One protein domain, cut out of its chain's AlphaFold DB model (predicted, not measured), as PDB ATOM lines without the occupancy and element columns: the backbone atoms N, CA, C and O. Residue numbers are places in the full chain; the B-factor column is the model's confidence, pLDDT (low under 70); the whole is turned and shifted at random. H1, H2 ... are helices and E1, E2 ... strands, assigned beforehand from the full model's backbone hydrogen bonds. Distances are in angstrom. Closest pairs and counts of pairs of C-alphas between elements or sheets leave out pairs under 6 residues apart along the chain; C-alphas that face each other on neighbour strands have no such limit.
ATOM      1  N   ARG A   6     103.596  23.206 132.235       81.31
ATOM      2  CA  ARG A   6     102.284  23.380 131.610       81.31
ATOM      3  C   ARG A   6     101.573  24.662 132.048       81.31
ATOM      4  O   ARG A   6     100.911  25.297 131.239       81.31
ATOM      5  N   LYS A   7     101.704  25.051 133.321       86.12
ATOM      6  CA  LYS A   7     101.143  26.311 133.831       86.12
ATOM      7  C   LYS A   7     101.844  27.508 133.188       86.12
ATOM      8  O   LYS A   7     101.167  28.429 132.758       86.12
ATOM      9  N   TYR A   8     103.170  27.456 133.076       87.44
ATOM     10  CA  TYR A   8     103.947  28.509 132.421       87.44
ATOM     11  C   TYR A   8     103.586  28.661 130.938       87.44
ATOM     12  O   TYR A   8     103.391  29.776 130.469       87.44
ATOM     13  N   GLU A   9     103.456  27.550 130.209       85.88
ATOM     14  CA  GLU A   9     103.070  27.567 128.792       85.88
ATOM     15  C   GLU A   9     101.657  28.146 128.588       85.88
ATOM     16  O   GLU A   9     101.466  28.977 127.704       85.88
ATOM     17  N   LEU A  10     100.694  27.795 129.451       88.94
ATOM     18  CA  LEU A  10      99.340  28.367 129.429       88.94
ATOM     19  C   LEU A  10      99.327  29.868 129.748       88.94
ATOM     20  O   LEU A  10      98.667  30.640 129.056       88.94
ATOM     21  N   GLU A  11     100.048  30.288 130.788       89.00
ATOM     22  CA  GLU A  11     100.153  31.705 131.147       89.00
ATOM     23  C   GLU A  11     100.813  32.505 130.018       89.00
ATOM     24  O   GLU A  11     100.317  33.569 129.660       89.00
ATOM     25  N   LYS A  12     101.876  31.971 129.401       90.38
ATOM     26  CA  LYS A  12     102.542  32.588 128.246       90.38
ATOM     27  C   LYS A  12     101.568  32.813 127.093       90.38
ATOM     28  O   LYS A  12     101.498  33.930 126.592       90.38
ATOM     29  N   GLN A  13     100.793  31.793 126.725       90.38
ATOM     30  CA  GLN A  13      99.812  31.900 125.647       90.38
ATOM     31  C   GLN A  13      98.742  32.959 125.953       90.38
ATOM     32  O   GLN A  13      98.425  33.788 125.104       90.38
ATOM     33  N   TRP A  14      98.234  32.998 127.188       92.88
ATOM     34  CA  TRP A  14      97.246  34.001 127.588       92.88
ATOM     35  C   TRP A  14      97.791  35.433 127.521       92.88
ATOM     36  O   TRP A  14      97.083  36.362 127.125       92.88
ATOM     37  N   PHE A  15      99.059  35.632 127.890       89.06
ATOM     38  CA  PHE A  15      99.703  36.936 127.757       89.06
ATOM     39  C   PHE A  15      99.932  37.327 126.295       89.06
ATOM     40  O   PHE A  15      99.737  38.495 125.970       89.06
ATOM     41  N   GLU A  16     100.297  36.382 125.426       88.12
ATOM     42  CA  GLU A  16     100.440  36.620 123.983       88.12
ATOM     43  C   GLU A  16      99.109  37.080 123.369       88.12
ATOM     44  O   GLU A  16      99.045  38.162 122.789       88.12
ATOM     45  N   GLU A  17      98.019  36.352 123.620       88.19
ATOM     46  CA  GLU A  17      96.677  36.718 123.143       88.19
ATOM     47  C   GLU A  17      96.228  38.093 123.661       88.19
ATOM     48  O   GLU A  17      95.621  38.889 122.940       88.19
ATOM     49  N   ARG A  18      96.542  38.410 124.921       87.88
ATOM     50  CA  ARG A  18      96.217  39.711 125.513       87.88
ATOM     51  C   ARG A  18      97.012  40.849 124.878       87.88
ATOM     52  O   ARG A  18      96.461  41.935 124.693       87.88
ATOM     53  N   ILE A  19      98.293  40.635 124.584       85.50
ATOM     54  CA  ILE A  19      99.121  41.622 123.887       85.50
ATOM     55  C   ILE A  19      98.543  41.865 122.498       85.50
ATOM     56  O   ILE A  19      98.312  43.022 122.157       85.50
ATOM     57  N   ASP A  20      98.202  40.808 121.761       83.19
ATOM     58  CA  ASP A  20      97.592  40.930 120.437       83.19
ATOM     59  C   ASP A  20      96.293  41.742 120.486       83.19
ATOM     60  O   ASP A  20      96.103  42.662 119.693       83.19
ATOM     61  N   GLN A  21      95.414  41.487 121.459       85.88
ATOM     62  CA  GLN A  21      94.191  42.278 121.634       85.88
ATOM     63  C   GLN A  21      94.472  43.765 121.894       85.88
ATOM     64  O   GLN A  21      93.796  44.633 121.338       85.88
ATOM     65  N   LEU A  22      95.461  44.075 122.735       82.06
ATOM     66  CA  LEU A  22      95.860  45.456 123.011       82.06
ATOM     67  C   LEU A  22      96.487  46.117 121.778       82.06
ATOM     68  O   LEU A  22      96.207  47.283 121.505       82.06
ATOM     69  N   GLU A  23      97.287  45.380 121.010       79.56
ATOM     70  CA  GLU A  23      97.833  45.854 119.741       79.56
ATOM     71  C   GLU A  23      96.720  46.177 118.748       79.56
ATOM     72  O   GLU A  23      96.740  47.263 118.173       79.56
ATOM     73  N   TRP A  24      95.717  45.307 118.615       81.25
ATOM     74  CA  TRP A  24      94.540  45.541 117.777       81.25
ATOM     75  C   TRP A  24      93.744  46.774 118.207       81.25
ATOM     76  O   TRP A  24      93.225  47.495 117.360       81.25
ATOM     77  N   LEU A  25      93.635  47.059 119.507       80.19
ATOM     78  CA  LEU A  25      92.955  48.266 119.987       80.19
ATOM     79  C   LEU A  25      93.718  49.551 119.641       80.19
ATOM     80  O   LEU A  25      93.096  50.577 119.372       80.19
ATOM     81  N   ILE A  26      95.050  49.501 119.657       78.12
ATOM     82  CA  ILE A  26      95.916  50.669 119.448       78.12
ATOM     83  C   ILE A  26      96.206  50.899 117.953       78.12
ATOM     84  O   ILE A  26      96.255  52.045 117.503       78.12
ATOM     85  N   CYS A  27      96.388  49.826 117.182       78.19
ATOM     86  CA  CYS A  27      96.737  49.821 115.762       78.19
ATOM     87  C   CYS A  27      95.925  48.743 115.020       78.19
ATOM     88  O   CYS A  27      96.422  47.641 114.810       78.19
ATOM     89  N   LYS A  28      94.688  49.060 114.613       70.94
ATOM     90  CA  LYS A  28      93.810  48.118 113.886       70.94
ATOM     91  C   LYS A  28      94.303  47.767 112.484       70.94
ATOM     92  O   LYS A  28      94.369  46.594 112.146       70.94
ATOM     93  N   ASP A  29      94.614  48.784 111.685       67.19
ATOM     94  CA  ASP A  29      94.798  48.614 110.235       67.19
ATOM     95  C   ASP A  29      96.209  48.993 109.769       67.19
ATOM     96  O   ASP A  29      96.772  48.347 108.889       67.19
ATOM     97  N   GLU A  30      96.827  49.999 110.398       71.19
ATOM     98  CA  GLU A  30      98.176  50.449 110.052       71.19
ATOM     99  C   GLU A  30      99.049  50.679 111.282       71.19
ATOM    100  O   GLU A  30      98.710  51.406 112.224       71.19
ATOM    101  N   HIS A  31     100.240  50.093 111.229       74.88
ATOM    102  CA  HIS A  31     101.317  50.387 112.154       74.88
ATOM    103  C   HIS A  31     102.235  51.442 111.539       74.88
ATOM    104  O   HIS A  31     102.894  51.205 110.529       74.88
ATOM    105  N   GLU A  32     102.342  52.592 112.198       75.88
ATOM    106  CA  GLU A  32     103.292  53.631 111.805       75.88
ATOM    107  C   GLU A  32     104.683  53.285 112.360       75.88
ATOM    108  O   GLU A  32     105.041  53.641 113.491       75.88
ATOM    109  N   TYR A  33     105.427  52.491 111.592       77.75
ATOM    110  CA  TYR A  33     106.773  52.041 111.928       77.75
ATOM    111  C   TYR A  33     107.806  53.142 111.687       77.75
ATOM    112  O   TYR A  33     107.863  53.741 110.617       77.75
ATOM    113  N   VAL A  34     108.667  53.374 112.675       74.50
ATOM    114  CA  VAL A  34     109.817  54.271 112.561       74.50
ATOM    115  C   VAL A  34     111.089  53.519 112.895       74.50
ATOM    116  O   VAL A  34     111.132  52.747 113.851       74.50
ATOM    117  N   LYS A  35     112.129  53.748 112.095       76.88
ATOM    118  CA  LYS A  35     113.457  53.177 112.306       76.88
ATOM    119  C   LYS A  35     114.033  53.699 113.621       76.88
ATOM    120  O   LYS A  35     114.159  54.908 113.801       76.88
ATOM    121  N   VAL A  36     114.354  52.798 114.544       72.94
ATOM    122  CA  VAL A  36     114.846  53.173 115.881       72.94
ATOM    123  C   VAL A  36     116.324  52.871 116.030       72.94
ATOM    124  O   VAL A  36     117.038  53.648 116.658       72.94
ATOM    125  N   LYS A  37     116.791  51.745 115.482       63.47
ATOM    126  CA  LYS A  37     118.187  51.308 115.583       63.47
ATOM    127  C   LYS A  37     118.569  50.469 114.372       63.47
ATOM    128  O   LYS A  37     117.722  49.795 113.810       63.47
ATOM    129  N   ALA A  38     119.846  50.483 114.014       61.41
ATOM    130  CA  ALA A  38     120.441  49.425 113.211       61.41
ATOM    131  C   ALA A  38     121.117  48.458 114.191       61.41
ATOM    132  O   ALA A  38     122.003  48.865 114.950       61.41
ATOM    133  N   LYS A  39     120.641  47.217 114.264       60.69
ATOM    134  CA  LYS A  39     121.224  46.184 115.119       60.69
ATOM    135  C   LYS A  39     122.332  45.515 114.321       60.69
ATOM    136  O   LYS A  39     122.107  44.997 113.233       60.69
ATOM    137  N   LYS A  40     123.549  45.579 114.852       54.69
ATOM    138  CA  LYS A  40     124.704  44.908 114.265       54.69
ATOM    139  C   LYS A  40     124.561  43.412 114.537       54.69
ATOM    140  O   LYS A  40     124.611  43.006 115.700       54.69
ATOM    141  N   ILE A  41     124.356  42.612 113.499       59.38
ATOM    142  CA  ILE A  41     124.450  41.161 113.602       59.38
ATOM    143  C   ILE A  41     125.942  40.857 113.642       59.38
ATOM    144  O   ILE A  41     126.678  41.136 112.696       59.38
ATOM    145  N   ALA A  42     126.414  40.351 114.777       49.81
ATOM    146  CA  ALA A  42     127.761  39.817 114.881       49.81
ATOM    147  C   ALA A  42     127.781  38.466 114.162       49.81
ATOM    148  O   ALA A  42     127.687  37.417 114.797       49.81
ATOM    149  N   ASP A  43     127.837  38.497 112.834       49.84
ATOM    150  CA  ASP A  43     128.044  37.286 112.064       49.84
ATOM    151  C   ASP A  43     129.511  36.883 112.241       49.84
ATOM    152  O   ASP A  43     130.435  37.568 111.798       49.84
ATOM    153  N   GLY A  44     129.744  35.776 112.945       50.34
ATOM    154  CA  GLY A  44     131.074  35.213 113.212       50.34
ATOM    155  C   GLY A  44     131.788  34.672 111.966       50.34
ATOM    156  O   GLY A  44     132.730  33.897 112.092       50.34
ATOM    157  N   ASN A  45     131.348  35.067 110.770       52.00
ATOM    158  CA  ASN A  45     131.732  34.511 109.481       52.00
ATOM    159  C   ASN A  45     132.420  35.553 108.588       52.00
ATOM    160  O   ASN A  45     132.083  35.650 107.421       52.00
ATOM    161  N   GLY A  46     133.368  36.344 109.104       50.50
ATOM    162  CA  GLY A  46     134.455  36.970 108.317       50.50
ATOM    163  C   GLY A  46     134.121  37.831 107.078       50.50
ATOM    164  O   GLY A  46     135.051  38.255 106.397       50.50
ATOM    165  N   TYR A  47     132.853  38.116 106.781       44.97
ATOM    166  CA  TYR A  47     132.386  38.812 105.582       44.97
ATOM    167  C   TYR A  47     131.417  39.929 105.969       44.97
ATOM    168  O   TYR A  47     130.212  39.819 105.780       44.97
ATOM    169  N   GLY A  48     131.976  41.029 106.474       49.72
ATOM    170  CA  GLY A  48     131.267  42.299 106.631       49.72
ATOM    171  C   GLY A  48     130.246  42.343 107.770       49.72
ATOM    172  O   GLY A  48     129.601  41.365 108.128       49.72
ATOM    173  N   ASP A  49     130.107  43.525 108.358       48.19
ATOM    174  CA  ASP A  49     129.115  43.779 109.395       48.19
ATOM    175  C   ASP A  49     127.713  43.849 108.761       48.19
ATOM    176  O   ASP A  49     127.404  44.799 108.039       48.19
ATOM    177  N   LEU A  50     126.860  42.854 109.020       55.22
ATOM    178  CA  LEU A  50     125.444  42.890 108.650       55.22
ATOM    179  C   LEU A  50     124.683  43.776 109.643       55.22
ATOM    180  O   LEU A  50     124.729  43.572 110.858       55.22
ATOM    181  N   TYR A  51     123.989  44.786 109.125       58.66
ATOM    182  CA  TYR A  51     123.122  45.661 109.907       58.66
ATOM    183  C   TYR A  51     121.670  45.339 109.563       58.66
ATOM    184  O   TYR A  51     121.257  45.536 108.423       58.66
ATOM    185  N   GLU A  52     120.904  44.870 110.545       63.44
ATOM    186  CA  GLU A  52     119.447  44.775 110.430       63.44
ATOM    187  C   GLU A  52     118.810  46.073 110.921       63.44
ATOM    188  O   GLU A  52     119.121  46.590 112.003       63.44
ATOM    189  N   ASP A  53     117.937  46.636 110.095       68.31
ATOM    190  CA  ASP A  53     117.219  47.858 110.412       68.31
ATOM    191  C   ASP A  53     116.015  47.536 111.297       68.31
ATOM    192  O   ASP A  53     115.007  47.019 110.839       68.31
ATOM    193  N   VAL A  54     116.088  47.927 112.568       74.38
ATOM    194  CA  VAL A  54     115.014  47.723 113.539       74.38
ATOM    195  C   VAL A  54     114.020  48.879 113.482       74.38
ATOM    196  O   VAL A  54     114.339  50.035 113.801       74.38
ATOM    197  N   TYR A  55     112.776  48.552 113.155       74.00
ATOM    198  CA  TYR A  55     111.638  49.456 113.109       74.00
ATOM    199  C   TYR A  55     110.707  49.232 114.302       74.00
ATOM    200  O   TYR A  55     110.384  48.105 114.658       74.00
ATOM    201  N   ARG A  56     110.208  50.308 114.914       77.25
ATOM    202  CA  ARG A  56     109.231  50.255 116.011       77.25
ATOM    203  C   ARG A  56     107.997  51.058 115.654       77.25
ATOM    204  O   ARG A  56     108.103  52.198 115.212       77.25
ATOM    205  N   CYS A  57     106.821  50.493 115.891       79.31
ATOM    206  CA  CYS A  57     105.577  51.235 115.772       79.31
ATOM    207  C   CYS A  57     105.508  52.312 116.865       79.31
ATOM    208  O   CYS A  57     105.640  51.997 118.049       79.31
ATOM    209  N   LYS A  58     105.262  53.574 116.492       75.88
ATOM    210  CA  LYS A  58     105.138  54.690 117.454       75.88
ATOM    211  C   LYS A  58     104.026  54.491 118.484       75.88
ATOM    212  O   LYS A  58     104.151  54.954 119.611       75.88
ATOM    213  N   LYS A  59     102.930  53.851 118.072       74.19
ATOM    214  CA  LYS A  59     101.680  53.789 118.839       74.19
ATOM    215  C   LYS A  59     101.632  52.570 119.760       74.19
ATOM    216  O   LYS A  59     101.468  52.730 120.961       74.19
ATOM    217  N   CYS A  60     101.830  51.363 119.223       73.69
ATOM    218  CA  CYS A  60     101.789  50.125 120.017       73.69
ATOM    219  C   CYS A  60     103.168  49.623 120.469       73.69
ATOM    220  O   CYS A  60     103.258  48.697 121.266       73.69
ATOM    221  N   GLY A  61     104.265  50.202 119.971       71.12
ATOM    222  CA  GLY A  61     105.615  49.783 120.346       71.12
ATOM    223  C   GLY A  61     106.094  48.475 119.708       71.12
ATOM    224  O   GLY A  61     107.227  48.091 119.996       71.12
ATOM    225  N   LYS A  62     105.289  47.842 118.838       77.75
ATOM    226  CA  LYS A  62     105.631  46.620 118.091       77.75
ATOM    227  C   LYS A  62     106.919  46.799 117.299       77.75
ATOM    228  O   LYS A  62     107.068  47.800 116.597       77.75
ATOM    229  N   VAL A  63     107.825  45.837 117.407       75.31
ATOM    230  CA  VAL A  63     109.133  45.865 116.746       75.31
ATOM    231  C   VAL A  63     109.109  44.944 115.525       75.31
ATOM    232  O   VAL A  63     108.551  43.851 115.591       75.31
ATOM    233  N   ARG A  64     109.686  45.401 114.415       71.00
ATOM    234  CA  ARG A  64     110.075  44.591 113.258       71.00
ATOM    235  C   ARG A  64     111.587  44.750 113.105       71.00
ATOM    236  O   ARG A  64     112.044  45.884 112.985       71.00
ATOM    237  N   GLU A  65     112.321  43.652 113.231       64.25
ATOM    238  CA  GLU A  65     113.766  43.584 112.948       64.25
ATOM    239  C   GLU A  65     113.978  43.222 111.472       64.25
ATOM    240  O   GLU A  65     113.089  42.526 110.919       64.25
TER     241      GLU A  65
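What this domain is: This is residues 6 to 65 of the 65 residues of an uncharacterized protein of Lachnospiraceae bacterium KHCPX20 (UniProt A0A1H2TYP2). A long helix, H1, and a two-stranded antiparallel hairpin, E1 and E2, make an open V, joined at its point by residues 27 to 32; residues 6 to 18 of H1 stick out, and the last residues fold back beside E2. The 60 printed residues, class mixed, hold H1, E1 and E2 in that order. The whole is flat, 42 by 34 by 13 A, and only just extended, close to loose, with a radius of gyration of the C-alphas of 16.1 A.

Where its parts are: H1, residues 6 to 26, starts at C-alpha (102.284, 23.380, 131.610) and measures 30.5 A. E1, residues 33 to 41, measures 20.8 A and bends by 61 degrees at residue 36. E2, residues 50 to 57, measures 22.7 A and ends at C-alpha (105.577, 51.235, 115.772).

How they stand to each other: Every O i to N i+4 pair in H1 is within hydrogen-bond range. H1 and E2 are apart. E1 and E2 form a hairpin, antiparallel at 153 degrees, with N 39 and O 52 at 2.8 A. Residues 55 to 56 of E2 pair antiparallel with 63 to 64.

The domain as a whole: The farthest C-alphas, Leu 25 and Gly 46, are 44.6 A apart. The printed part has no cut, and both links are short. pLDDT is under 70 at residues 29, 37 to 53 and 65.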